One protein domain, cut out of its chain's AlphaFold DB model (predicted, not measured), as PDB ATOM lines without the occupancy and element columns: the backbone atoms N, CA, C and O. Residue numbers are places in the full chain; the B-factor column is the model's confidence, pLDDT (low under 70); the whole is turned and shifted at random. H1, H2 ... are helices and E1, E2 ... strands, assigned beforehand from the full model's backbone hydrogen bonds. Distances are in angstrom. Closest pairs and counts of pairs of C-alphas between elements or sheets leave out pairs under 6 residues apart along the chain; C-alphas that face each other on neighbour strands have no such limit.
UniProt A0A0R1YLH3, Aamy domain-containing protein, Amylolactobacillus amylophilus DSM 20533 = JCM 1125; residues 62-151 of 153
ATOM      1  N   PHE A  62       1.368  38.943 -10.121       82.94
ATOM      2  CA  PHE A  62       0.765  37.698  -9.623       82.94
ATOM      3  C   PHE A  62       0.458  37.760  -8.117       82.94
ATOM      4  O   PHE A  62      -0.384  37.017  -7.625       82.94
ATOM      5  N   ARG A  63       1.121  38.660  -7.381       86.75
ATOM      6  CA  ARG A  63       0.830  38.937  -5.969       86.75
ATOM      7  C   ARG A  63      -0.551  39.561  -5.748       86.75
ATOM      8  O   ARG A  63      -1.029  39.516  -4.619       86.75
ATOM      9  N   ASP A  64      -1.175  40.105  -6.791       88.50
ATOM     10  CA  ASP A  64      -2.537  40.646  -6.743       88.50
ATOM     11  C   ASP A  64      -3.606  39.551  -6.927       88.50
ATOM     12  O   ASP A  64      -4.793  39.804  -6.726       88.50
ATOM     13  N   GLU A  65      -3.208  38.332  -7.309       90.44
ATOM     14  CA  GLU A  65      -4.127  37.226  -7.570       90.44
ATOM     15  C   GLU A  65      -4.548  36.517  -6.277       90.44
ATOM     16  O   GLU A  65      -3.734  36.206  -5.402       90.44
ATOM     17  N   THR A  66      -5.824  36.155  -6.196       95.06
ATOM     18  CA  THR A  66      -6.352  35.249  -5.173       95.06
ATOM     19  C   THR A  66      -6.584  33.876  -5.796       95.06
ATOM     20  O   THR A  66      -7.334  33.714  -6.762       95.06
ATOM     21  N   ILE A  67      -5.911  32.860  -5.251       96.38
ATOM     22  CA  ILE A  67      -5.874  31.513  -5.833       96.38
ATOM     23  C   ILE A  67      -6.869  30.597  -5.121       96.38
ATOM     24  O   ILE A  67      -6.769  30.385  -3.912       96.38
ATOM     25  N   TYR A  68      -7.782  29.998  -5.885       98.19
ATOM     26  CA  TYR A  68      -8.637  28.906  -5.428       98.19
ATOM     27  C   TYR A  68      -7.951  27.566  -5.703       98.19
ATOM     28  O   TYR A  68      -7.774  27.180  -6.860       98.19
ATOM     29  N   PHE A  69      -7.540  26.861  -4.649       98.19
ATOM     30  CA  PHE A  69      -6.951  25.530  -4.773       98.19
ATOM     31  C   PHE A  69      -8.021  24.442  -4.664       98.19
ATOM     32  O   PHE A  69      -8.833  24.470  -3.739       98.19
ATOM     33  N   LEU A  70      -7.995  23.461  -5.569       98.00
ATOM     34  CA  LEU A  70      -8.906  22.318  -5.535       98.00
ATOM     35  C   LEU A  70      -8.244  21.014  -5.992       98.00
ATOM     36  O   LEU A  70      -7.282  21.002  -6.760       98.00
ATOM     37  N   ILE A  71      -8.808  19.900  -5.524       98.00
ATOM     38  CA  ILE A  71      -8.510  18.556  -6.021       98.00
ATOM     39  C   ILE A  71      -9.571  18.234  -7.073       98.00
ATOM     40  O   ILE A  71     -10.736  18.071  -6.724       98.00
ATOM     41  N   THR A  72      -9.181  18.165  -8.348       97.81
ATOM     42  CA  THR A  72     -10.128  18.083  -9.479       97.81
ATOM     43  C   THR A  72     -11.082  16.898  -9.346       97.81
ATOM     44  O   THR A  72     -12.292  17.074  -9.430       97.81
ATOM     45  N   THR A  73     -10.552  15.728  -8.979       97.50
ATOM     46  CA  THR A  73     -11.307  14.476  -8.772       97.50
ATOM     47  C   THR A  73     -12.270  14.489  -7.587       97.50
ATOM     48  O   THR A  73     -12.913  13.475  -7.340       97.50
ATOM     49  N   ARG A  74     -12.312  15.575  -6.803       97.38
ATOM     50  CA  ARG A  74     -13.117  15.721  -5.578       97.38
ATOM     51  C   ARG A  74     -13.879  17.042  -5.508       97.38
ATOM     52  O   ARG A  74     -14.437  17.355  -4.459       97.38
ATOM     53  N   PHE A  75     -13.850  17.841  -6.573       97.94
ATOM     54  CA  PHE A  75     -14.456  19.167  -6.575       97.94
ATOM     55  C   PHE A  75     -15.901  19.134  -7.068       97.94
ATOM     56  O   PHE A  75     -16.807  19.500  -6.321       97.94
ATOM     57  N   TYR A  76     -16.117  18.684  -8.306       98.06
ATOM     58  CA  TYR A  76     -17.443  18.565  -8.900       98.06
ATOM     59  C   TYR A  76     -17.441  17.471  -9.972       98.06
ATOM     60  O   TYR A  76     -16.501  17.400 -10.761       98.06
ATOM     61  N   ASP A  77     -18.478  16.636  -9.960       97.88
ATOM     62  CA  ASP A  77     -18.708  15.500 -10.867       97.88
ATOM     63  C   ASP A  77     -19.650  15.965 -11.981       97.88
ATOM     64  O   ASP A  77     -20.845  16.150 -11.737       97.88
ATOM     65  N   GLY A  78     -19.076  16.274 -13.147       97.81
ATOM     66  CA  GLY A  78     -19.800  16.756 -14.325       97.81
ATOM     67  C   GLY A  78     -20.125  15.637 -15.312       97.81
ATOM     68  O   GLY A  78     -21.121  15.727 -16.029       97.81
ATOM     69  N   ASP A  79     -19.340  14.556 -15.317       97.50
ATOM     70  CA  ASP A  79     -19.610  13.357 -16.102       97.50
ATOM     71  C   ASP A  79     -19.432  12.075 -15.282       97.50
ATOM     72  O   ASP A  79     -18.392  11.420 -15.279       97.50
ATOM     73  N   SER A  80     -20.536  11.613 -14.700       96.31
ATOM     74  CA  SER A  80     -20.545  10.368 -13.931       96.31
ATOM     75  C   SER A  80     -20.133   9.109 -14.715       96.31
ATOM     76  O   SER A  80     -19.906   8.065 -14.097       96.31
ATOM     77  N   SER A  81     -20.055   9.163 -16.052       96.81
ATOM     78  CA  SER A  81     -19.652   8.029 -16.886       96.81
ATOM     79  C   SER A  81     -18.151   7.725 -16.824       96.81
ATOM     80  O   SER A  81     -17.767   6.576 -17.059       96.81
ATOM     81  N   ASN A  82     -17.316   8.702 -16.442       95.69
ATOM     82  CA  ASN A  82     -15.869   8.526 -16.266       95.69
ATOM     83  C   ASN A  82     -15.445   8.299 -14.798       95.69
ATOM     84  O   ASN A  82     -14.265   8.055 -14.521       95.69
ATOM     85  N   ASN A  83     -16.406   8.278 -13.867       96.44
ATOM     86  CA  ASN A  83     -16.163   7.944 -12.468       96.44
ATOM     87  C   ASN A  83     -15.506   6.567 -12.329       96.44
ATOM     88  O   ASN A  83     -15.976   5.558 -12.864       96.44
ATOM     89  N   ALA A  84     -14.430   6.503 -11.545       95.44
ATOM     90  CA  ALA A  84     -13.593   5.313 -11.467       95.44
ATOM     91  C   ALA A  84     -13.240   4.935 -10.028       95.44
ATOM     92  O   ALA A  84     -12.888   5.763  -9.187       95.44
ATOM     93  N   ARG A  85     -13.258   3.628  -9.758       94.69
ATOM     94  CA  ARG A  85     -12.699   3.075  -8.524       94.69
ATOM     95  C   ARG A  85     -11.251   2.694  -8.708       94.69
ATOM     96  O   ARG A  85     -10.874   2.082  -9.705       94.69
ATOM     97  N   THR A  86     -10.462   2.973  -7.683       94.00
ATOM     98  CA  THR A  86      -9.088   2.484  -7.595       94.00
ATOM     99  C   THR A  86      -9.031   1.212  -6.756       94.00
ATOM    100  O   THR A  86      -9.974   0.875  -6.034       94.00
ATOM    101  N   SER A  87      -7.929   0.465  -6.843       94.06
ATOM    102  CA  SER A  87      -7.811  -0.823  -6.149       94.06
ATOM    103  C   SER A  87      -7.830  -0.704  -4.620       94.06
ATOM    104  O   SER A  87      -8.135  -1.682  -3.941       94.06
ATOM    105  N   GLU A  88      -7.516   0.469  -4.063       95.56
ATOM    106  CA  GLU A  88      -7.507   0.713  -2.618       95.56
ATOM    107  C   GLU A  88      -8.794   1.385  -2.112       95.56
ATOM    108  O   GLU A  88      -8.917   1.546  -0.900       95.56
ATOM    109  N   ASP A  89      -9.784   1.706  -2.962       94.94
ATOM    110  CA  ASP A  89     -11.069   2.307  -2.534       94.94
ATOM    111  C   ASP A  89     -11.713   1.510  -1.391       94.94
ATOM    112  O   ASP A  89     -12.117   2.063  -0.369       94.94
ATOM    113  N   LYS A  90     -11.741   0.178  -1.530       93.50
ATOM    114  CA  LYS A  90     -12.302  -0.720  -0.513       93.50
ATOM    115  C   LYS A  90     -11.535  -0.650   0.806       93.50
ATOM    116  O   LYS A  90     -12.135  -0.712   1.875       93.50
ATOM    117  N   LYS A  91     -10.208  -0.538   0.747       95.75
ATOM    118  CA  LYS A  91      -9.350  -0.442   1.936       95.75
ATOM    119  C   LYS A  91      -9.463   0.933   2.597       95.75
ATOM    120  O   LYS A  91      -9.374   1.017   3.817       95.75
ATOM    121  N   ALA A  92      -9.692   1.980   1.805       94.38
ATOM    122  CA  ALA A  92     -10.015   3.325   2.270       94.38
ATOM    123  C   ALA A  92     -11.459   3.452   2.797       94.38
ATOM    124  O   ALA A  92     -11.814   4.490   3.348       94.38
ATOM    125  N   ASN A  93     -12.260   2.382   2.696       95.56
ATOM    126  CA  ASN A  93     -13.654   2.323   3.130       95.56
ATOM    127  C   ASN A  93     -14.560   3.327   2.389       95.56
ATOM    128  O   ASN A  93     -15.511   3.857   2.966       95.56
ATOM    129  N   ASN A  94     -14.268   3.577   1.110       95.06
ATOM    130  CA  ASN A  94     -15.114   4.397   0.250       95.06
ATOM    131  C   ASN A  94     -16.440   3.663  -0.021       95.06
ATOM    132  O   ASN A  94     -16.415   2.472  -0.352       95.06
ATOM    133  N   PRO A  95     -17.600   4.330   0.109       95.00
ATOM    134  CA  PRO A  95     -18.884   3.697  -0.145       95.00
ATOM    135  C   PRO A  95     -19.106   3.442  -1.641       95.00
ATOM    136  O   PRO A  95     -18.494   4.057  -2.518       95.00
ATOM    137  N   GLU A  96     -20.071   2.568  -1.938       90.06
ATOM    138  CA  GLU A  96     -20.447   2.234  -3.316       90.06
ATOM    139  C   GLU A  96     -20.967   3.446  -4.121       90.06
ATOM    140  O   GLU A  96     -20.910   3.452  -5.348       90.06
ATOM    141  N   SER A  97     -21.408   4.503  -3.442       93.06
ATOM    142  CA  SER A  97     -21.880   5.749  -4.048       93.06
ATOM    143  C   SER A  97     -20.805   6.829  -4.223       93.06
ATOM    144  O   SER A  97     -21.106   7.866  -4.801       93.06
ATOM    145  N   ASP A  98     -19.592   6.642  -3.688       94.56
ATOM    146  CA  ASP A  98     -18.540   7.674  -3.675       94.56
ATOM    147  C   ASP A  98     -17.173   7.063  -4.046       94.56
ATOM    148  O   ASP A  98     -16.347   6.780  -3.171       94.56
ATOM    149  N   PRO A  99     -16.943   6.756  -5.337       95.81
ATOM    150  CA  PRO A  99     -15.642   6.293  -5.812       95.81
ATOM    151  C   PRO A  99     -14.556   7.356  -5.584       95.81
ATOM    152  O   PRO A  99     -14.833   8.551  -5.515       95.81
ATOM    153  N   SER A 100     -13.293   6.936  -5.457       95.25
ATOM    154  CA  SER A 100     -12.199   7.887  -5.203       95.25
ATOM    155  C   SER A 100     -11.956   8.881  -6.338       95.25
ATOM    156  O   SER A 100     -11.510   9.994  -6.049       95.25
ATOM    157  N   TRP A 101     -12.237   8.501  -7.586       96.88
ATOM    158  CA  TRP A 101     -12.297   9.410  -8.727       96.88
ATOM    159  C   TRP A 101     -13.752   9.769  -8.993       96.88
ATOM    160  O   TRP A 101     -14.494   8.962  -9.560       96.88
ATOM    161  N   ARG A 102     -14.139  10.962  -8.531       95.12
ATOM    162  CA  ARG A 102     -15.489  11.506  -8.654       95.12
ATOM    163  C   ARG A 102     -15.440  13.018  -8.871       95.12
ATOM    164  O   ARG A 102     -15.708  13.816  -7.968       95.12
ATOM    165  N   GLY A 103     -14.988  13.388 -10.061       97.75
ATOM    166  CA  GLY A 103     -14.806  14.764 -10.487       97.75
ATOM    167  C   GLY A 103     -13.857  14.867 -11.670       97.75
ATOM    168  O   GLY A 103     -12.888  14.114 -11.784       97.75
ATOM    169  N   ASP A 104     -14.131  15.830 -12.531       98.31
ATOM    170  CA  ASP A 104     -13.602  15.867 -13.890       98.31
ATOM    171  C   ASP A 104     -13.508  17.316 -14.397       98.31
ATOM    172  O   ASP A 104     -13.791  18.286 -13.676       98.31
ATOM    173  N   PHE A 105     -13.046  17.496 -15.636       98.44
ATOM    174  CA  PHE A 105     -12.959  18.834 -16.212       98.44
ATOM    175  C   PHE A 105     -14.316  19.435 -16.566       98.44
ATOM    176  O   PHE A 105     -14.446  20.656 -16.473       98.44
ATOM    177  N   ALA A 106     -15.319  18.630 -16.926       98.19
ATOM    178  CA  ALA A 106     -16.660  19.140 -17.196       98.19
ATOM    179  C   ALA A 106     -17.241  19.786 -15.931       98.19
ATOM    180  O   ALA A 106     -17.642  20.950 -15.960       98.19
ATOM    181  N   GLY A 107     -17.137  19.109 -14.788       98.19
ATOM    182  CA  GLY A 107     -17.589  19.623 -13.503       98.19
ATOM    183  C   GLY A 107     -16.819  20.863 -13.050       98.19
ATOM    184  O   GLY A 107     -17.413  21.829 -12.565       98.19
ATOM    185  N   LEU A 108     -15.499  20.906 -13.259       98.12
ATOM    186  CA  LEU A 108     -14.719  22.121 -13.003       98.12
ATOM    187  C   LEU A 108     -15.191  23.299 -13.871       98.12
ATOM    188  O   LEU A 108     -15.334  24.410 -13.357       98.12
ATOM    189  N   ILE A 109     -15.436  23.066 -15.164       98.12
ATOM    190  CA  ILE A 109     -15.908  24.086 -16.111       98.12
ATOM    191  C   ILE A 109     -17.273  24.636 -15.680       98.12
ATOM    192  O   ILE A 109     -17.464  25.856 -15.669       98.12
ATOM    193  N   GLU A 110     -18.193  23.769 -15.256       98.12
ATOM    194  CA  GLU A 110     -19.518  24.162 -14.758       98.12
ATOM    195  C   GLU A 110     -19.443  25.102 -13.546       98.12
ATOM    196  O   GLU A 110     -20.246  26.026 -13.408       98.12
ATOM    197  N   GLN A 111     -18.438  24.921 -12.688       98.06
ATOM    198  CA  GLN A 111     -18.273  25.697 -11.460       98.06
ATOM    199  C   GLN A 111     -17.361  26.927 -11.607       98.06
ATOM    200  O   GLN A 111     -17.122  27.637 -10.625       98.06
ATOM    201  N   LEU A 112     -16.881  27.266 -12.810       97.94
ATOM    202  CA  LEU A 112     -16.050  28.466 -13.007       97.94
ATOM    203  C   LEU A 112     -16.785  29.756 -12.610       97.94
ATOM    204  O   LEU A 112     -16.174  30.677 -12.061       97.94
ATOM    205  N   VAL A 113     -18.101  29.823 -12.845       97.38
ATOM    206  CA  VAL A 113     -18.931  30.965 -12.422       97.38
ATOM    207  C   VAL A 113     -18.996  31.056 -10.898       97.38
ATOM    208  O   VAL A 113     -18.884  32.155 -10.356       97.38
ATOM    209  N   TYR A 114     -19.113  29.920 -10.205       98.00
ATOM    210  CA  TYR A 114     -19.101  29.855  -8.744       98.00
ATOM    211  C   TYR A 114     -17.771  30.360  -8.168       98.00
ATOM    212  O   TYR A 114     -17.771  31.263  -7.331       98.00
ATOM    213  N   ILE A 115     -16.637  29.855  -8.666       98.06
ATOM    214  CA  ILE A 115     -15.303  30.268  -8.197       98.06
ATOM    215  C   ILE A 115     -15.095  31.774  -8.411       98.06
ATOM    216  O   ILE A 115     -14.620  32.478  -7.519       98.06
ATOM    217  N   LYS A 116     -15.513  32.293  -9.570       95.94
ATOM    218  CA  LYS A 116     -15.434  33.726  -9.871       95.94
ATOM    219  C   LYS A 116     -16.342  34.564  -8.966       95.94
ATOM    220  O   LYS A 116     -15.938  35.643  -8.541       95.94
ATOM    221  N   ALA A 117     -17.546  34.084  -8.651       97.88
ATOM    222  CA  ALA A 117     -18.482  34.774  -7.760       97.88
ATOM    223  C   ALA A 117     -17.963  34.877  -6.315       97.88
ATOM    224  O   ALA A 117     -18.287  35.838  -5.621       97.88
ATOM    225  N   LEU A 118     -17.116  33.939  -5.882       97.75
ATOM    226  CA  LEU A 118     -16.400  34.019  -4.605       97.75
ATOM    227  C   LEU A 118     -15.278  35.077  -4.589       97.75
ATOM    228  O   LEU A 118     -14.727  35.353  -3.525       97.75
ATOM    229  N   GLY A 119     -14.936  35.669  -5.737       96.00
ATOM    230  CA  GLY A 119     -13.894  36.692  -5.853       96.00
ATOM    231  C   GLY A 119     -12.484  36.146  -6.081       96.00
ATOM    232  O   GLY A 119     -11.522  36.904  -5.962       96.00
ATOM    233  N   PHE A 120     -12.343  34.857  -6.413       97.19
ATOM    234  CA  PHE A 120     -11.060  34.296  -6.830       97.19
ATOM    235  C   PHE A 120     -10.754  34.655  -8.280       97.19
ATOM    236  O   PHE A 120     -11.638  34.661  -9.142       97.19
ATOM    237  N   THR A 121      -9.485  34.933  -8.551       94.06
ATOM    238  CA  THR A 121      -9.009  35.387  -9.863       94.06
ATOM    239  C   THR A 121      -8.132  34.347 -10.563       94.06
ATOM    240  O   THR A 121      -7.978  34.388 -11.784       94.06
ATOM    241  N   ALA A 122      -7.641  33.352  -9.819       94.62
ATOM    242  CA  ALA A 122      -6.877  32.226 -10.337       94.62
ATOM    243  C   ALA A 122      -7.328  30.891  -9.724       94.62
ATOM    244  O   ALA A 122      -7.836  30.835  -8.605       94.62
ATOM    245  N   ILE A 123      -7.093  29.797 -10.453       97.00
ATOM    246  CA  ILE A 123      -7.367  28.427 -10.002       97.00
ATOM    247  C   ILE A 123      -6.058  27.642 -10.022       97.00
ATOM    248  O   ILE A 123      -5.320  27.677 -11.008       97.00
ATOM    249  N   TRP A 124      -5.790  26.908  -8.947       97.81
ATOM    250  CA  TRP A 124      -4.732  25.908  -8.889       97.81
ATOM    251  C   TRP A 124      -5.358  24.531  -8.682       97.81
ATOM    252  O   TRP A 124      -6.056  24.292  -7.700       97.81
ATOM    253  N   ILE A 125      -5.102  23.621  -9.618       98.25
ATOM    254  CA  ILE A 125      -5.574  22.238  -9.556       98.25
ATOM    255  C   ILE A 125      -4.432  21.263  -9.259       98.25
ATOM    256  O   ILE A 125      -3.267  21.529  -9.574       98.25
ATOM    257  N   THR A 126      -4.768  20.121  -8.661       98.19
ATOM    258  CA  THR A 126      -3.857  18.973  -8.527       98.19
ATOM    259  C   THR A 126      -3.345  18.480  -9.888       98.19
ATOM    260  O   THR A 126      -3.989  18.743 -10.905       98.19
ATOM    261  N   PRO A 127      -2.203  17.765  -9.950       98.19
ATOM    262  CA  PRO A 127      -1.643  17.324 -11.222       98.19
ATOM    263  C   PRO A 127      -2.622  16.455 -12.014       98.19
ATOM    264  O   PRO A 127      -3.185  15.504 -11.482       98.19
ATOM    265  N   VAL A 128      -2.770  16.770 -13.299       97.81
ATOM    266  CA  VAL A 128      -3.738  16.123 -14.202       97.81
ATOM    267  C   VAL A 128      -3.131  15.008 -15.050       97.81
ATOM    268  O   VAL A 128      -3.797  14.418 -15.893       97.81
ATOM    269  N   VAL A 129      -1.832  14.760 -14.885       98.25
ATOM    270  CA  VAL A 129      -1.094  13.784 -15.690       98.25
ATOM    271  C   VAL A 129      -1.588  12.368 -15.421       98.25
ATOM    272  O   VAL A 129      -2.159  12.093 -14.372       98.25
ATOM    273  N   GLN A 130      -1.323  11.446 -16.338       98.06
ATOM    274  CA  GLN A 130      -1.713  10.054 -16.172       98.06
ATOM    275  C   GLN A 130      -1.059   9.445 -14.927       98.06
ATOM    276  O   GLN A 130       0.172   9.389 -14.799       98.06
ATOM    277  N   ASN A 131      -1.891   8.935 -14.029       96.94
ATOM    278  CA  ASN A 131      -1.492   8.338 -12.769       96.94
ATOM    279  C   ASN A 131      -1.604   6.807 -12.813       96.94
ATOM    280  O   ASN A 131      -2.349   6.242 -13.610       96.94
ATOM    281  N   ASN A 132      -0.804   6.125 -11.991       93.75
ATOM    282  CA  ASN A 132      -0.883   4.669 -11.877       93.75
ATOM    283  C   ASN A 132      -0.528   4.210 -10.462       93.75
ATOM    284  O   ASN A 132       0.623   3.882 -10.159       93.75
ATOM    285  N   SER A 133      -1.524   4.193  -9.580       94.50
ATOM    286  CA  SER A 133      -1.405   3.520  -8.287       94.50
ATOM    287  C   SER A 133      -2.767   3.100  -7.744       94.50
ATOM    288  O   SER A 133      -3.807   3.499  -8.257       94.50
ATOM    289  N   GLY A 134      -2.756   2.366  -6.632       92.25
ATOM    290  CA  GLY A 134      -3.982   1.908  -6.000       92.25
ATOM    291  C   GLY A 134      -4.855   2.980  -5.342       92.25
ATOM    292  O   GLY A 134      -5.995   2.653  -5.056       92.25
ATOM    293  N   TYR A 135      -4.376   4.209  -5.101       95.25
ATOM    294  CA  TYR A 135      -5.181   5.312  -4.539       95.25
ATOM    295  C   TYR A 135      -4.723   6.671  -5.097       95.25
ATOM    296  O   TYR A 135      -4.255   7.546  -4.372       95.25
ATOM    297  N   ASP A 136      -4.777   6.817  -6.421       96.38
ATOM    298  CA  ASP A 136      -4.125   7.896  -7.174       96.38
ATOM    299  C   ASP A 136      -4.999   9.115  -7.515       96.38
ATOM    300  O   ASP A 136      -4.556   9.987  -8.262       96.38
ATOM    301  N   TYR A 137      -6.196   9.238  -6.937       96.31
ATOM    302  CA  TYR A 137      -7.120  10.348  -7.230       96.31
ATOM    303  C   TYR A 137      -6.530  11.746  -6.988       96.31
ATOM    304  O   TYR A 137      -6.973  12.726  -7.578       96.31
ATOM    305  N   HIS A 138      -5.525  11.852  -6.118       96.38
ATOM    306  CA  HIS A 138      -4.812  13.092  -5.807       96.38
ATOM    307  C   HIS A 138      -3.836  13.578  -6.900       96.38
ATOM    308  O   HIS A 138      -3.331  14.694  -6.792       96.38
ATOM    309  N   GLY A 139      -3.529  12.762  -7.913       97.12
ATOM    310  CA  GLY A 139      -2.699  13.152  -9.057       97.12
ATOM    311  C   GLY A 139      -1.172  13.043  -8.885       97.12
ATOM    312  O   GLY A 139      -0.435  13.278  -9.842       97.12
ATOM    313  N   TYR A 140      -0.660  12.685  -7.701       97.50
ATOM    314  CA  TYR A 140       0.782  12.735  -7.388       97.50
ATOM    315  C   TYR A 140       1.563  11.433  -7.641       97.50
ATOM    316  O   TYR A 140       2.761  11.367  -7.363       97.50
ATOM    317  N   HIS A 141       0.931  10.405  -8.204       97.12
ATOM    318  CA  HIS A 141       1.551   9.135  -8.594       97.12
ATOM    319  C   HIS A 141       1.695   9.045 -10.120       97.12
ATOM    320  O   HIS A 141       1.234   8.101 -10.771       97.12
ATOM    321  N   ALA A 142       2.336  10.068 -10.689       97.75
ATOM    322  CA  ALA A 142       2.513  10.229 -12.124       97.75
ATOM    323  C   ALA A 142       3.241   9.031 -12.755       97.75
ATOM    324  O   ALA A 142       4.338   8.649 -12.345       97.75
ATOM    325  N   SER A 143       2.637   8.480 -13.803       97.62
ATOM    326  CA  SER A 143       3.175   7.374 -14.598       97.62
ATOM    327  C   SER A 143       3.578   7.811 -16.007       97.62
ATOM    328  O   SER A 143       4.543   7.285 -16.565       97.62
ATOM    329  N   ASN A 144       2.902   8.827 -16.556       97.56
ATOM    330  CA  ASN A 144       3.225   9.428 -17.842       97.56
ATOM    331  C   ASN A 144       2.950  10.940 -17.817       97.56
ATOM    332  O   ASN A 144       1.808  11.380 -17.857       97.56
ATOM    333  N   PHE A 145       4.019  11.738 -17.794       97.69
ATOM    334  CA  PHE A 145       3.951  13.205 -17.765       97.69
ATOM    335  C   PHE A 145       3.519  13.841 -19.098       97.69
ATOM    336  O   PHE A 145       3.301  15.047 -19.142       97.69
ATOM    337  N   ASN A 146       3.415  13.058 -20.177       97.44
ATOM    338  CA  ASN A 146       3.044  13.546 -21.510       97.44
ATOM    339  C   ASN A 146       1.569  13.301 -21.857       97.44
ATOM    340  O   ASN A 146       1.157  13.607 -22.972       97.44
ATOM    341  N   ALA A 147       0.794  12.708 -20.948       97.44
ATOM    342  CA  ALA A 147      -0.624  12.441 -21.142       97.44
ATOM    343  C   ALA A 147      -1.415  12.931 -19.933       97.44
ATOM    344  O   ALA A 147      -0.949  12.818 -18.798       97.44
ATOM    345  N   VAL A 148      -2.605  13.457 -20.195       97.75
ATOM    346  CA  VAL A 148      -3.632  13.695 -19.178       97.75
ATOM    347  C   VAL A 148      -4.229  12.343 -18.780       97.75
ATOM    348  O   VAL A 148      -4.282  11.421 -19.596       97.75
ATOM    349  N   ASP A 149      -4.618  12.183 -17.517       97.62
ATOM    350  CA  ASP A 149      -5.336  10.984 -17.093       97.62
ATOM    351  C   ASP A 149      -6.718  10.935 -17.755       97.62
ATOM    352  O   ASP A 149      -7.506  11.865 -17.614       97.62
ATOM    353  N   TYR A 150      -7.015   9.847 -18.466       95.25
ATOM    354  CA  TYR A 150      -8.263   9.692 -19.220       95.25
ATOM    355  C   TYR A 150      -9.518   9.765 -18.339       95.25
ATOM    356  O   TYR A 150     -10.597  10.017 -18.849       95.25
ATOM    357  N   ARG A 151      -9.388   9.542 -17.025       95.88
ATOM    358  CA  ARG A 151     -10.496   9.625 -16.064       95.88
ATOM    359  C   ARG A 151     -10.971  11.064 -15.800       95.88
ATOM    360  O   ARG A 151     -11.918  11.240 -15.050       95.88
TER     361      ARG A 151
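This is residues 62 to 151 of the 153 residues of the protein "Aamy domain-containing protein" of Amylolactobacillus amylophilus DSM 20533 = JCM 1125 (UniProt A0A0R1YLH3). With little regular structure, the domain has two parallel strands, E1 and E2, side by side at one end with the short helix H2 over one face; the hairpin E3 E4 and loops of residues 82 to 100 lie toward the other. The 90 printed residues run E1 H1 H2 E2 E3 E4, mixed, with 30 in named elements. It is only just compact, close to loose: radius of gyration of the C-alphas 14.1 A, spans 41 by 29 by 21 A.

E1, residues 67 to 70, and E2, 122 to 125, are parallel at 25 degrees; N 68 and O 122 are 2.8 A apart, within hydrogen-bond range. Between them, H1, 105 to 110, and H2, 112 to 117, complete a strand-helix-strand unit, parallel neighbour strands joined through helices, with a right-handed crossover. H1 and H2 meet only through their link; every O i to N i+4 pair in both is within hydrogen-bond range. H2 and E2 are near each other, with 5 pairs of C-alphas within 10 A. E3, 129 to 131, and E4, 142 to 148, form an antiparallel hairpin; N 130 and O 147 are 2.8 A apart, within hydrogen-bond range. E2 and E3 are apart.

E1 spans 9.7 A from C-alpha 67 at (-5.874, 31.513, -5.833), H1 and H2 8.6 A each, E2 10.1 A, E3 6.2 A, and E4 10.0 A to C-alpha 148 at (-3.632, 13.695, -19.178).

The farthest C-alphas, Asp 64 and Lys 90, are 43.0 A apart. The link E1 to H1, 34 residues, is long. The printed part has no cut, and no printed residue is under 70 in pLDDT.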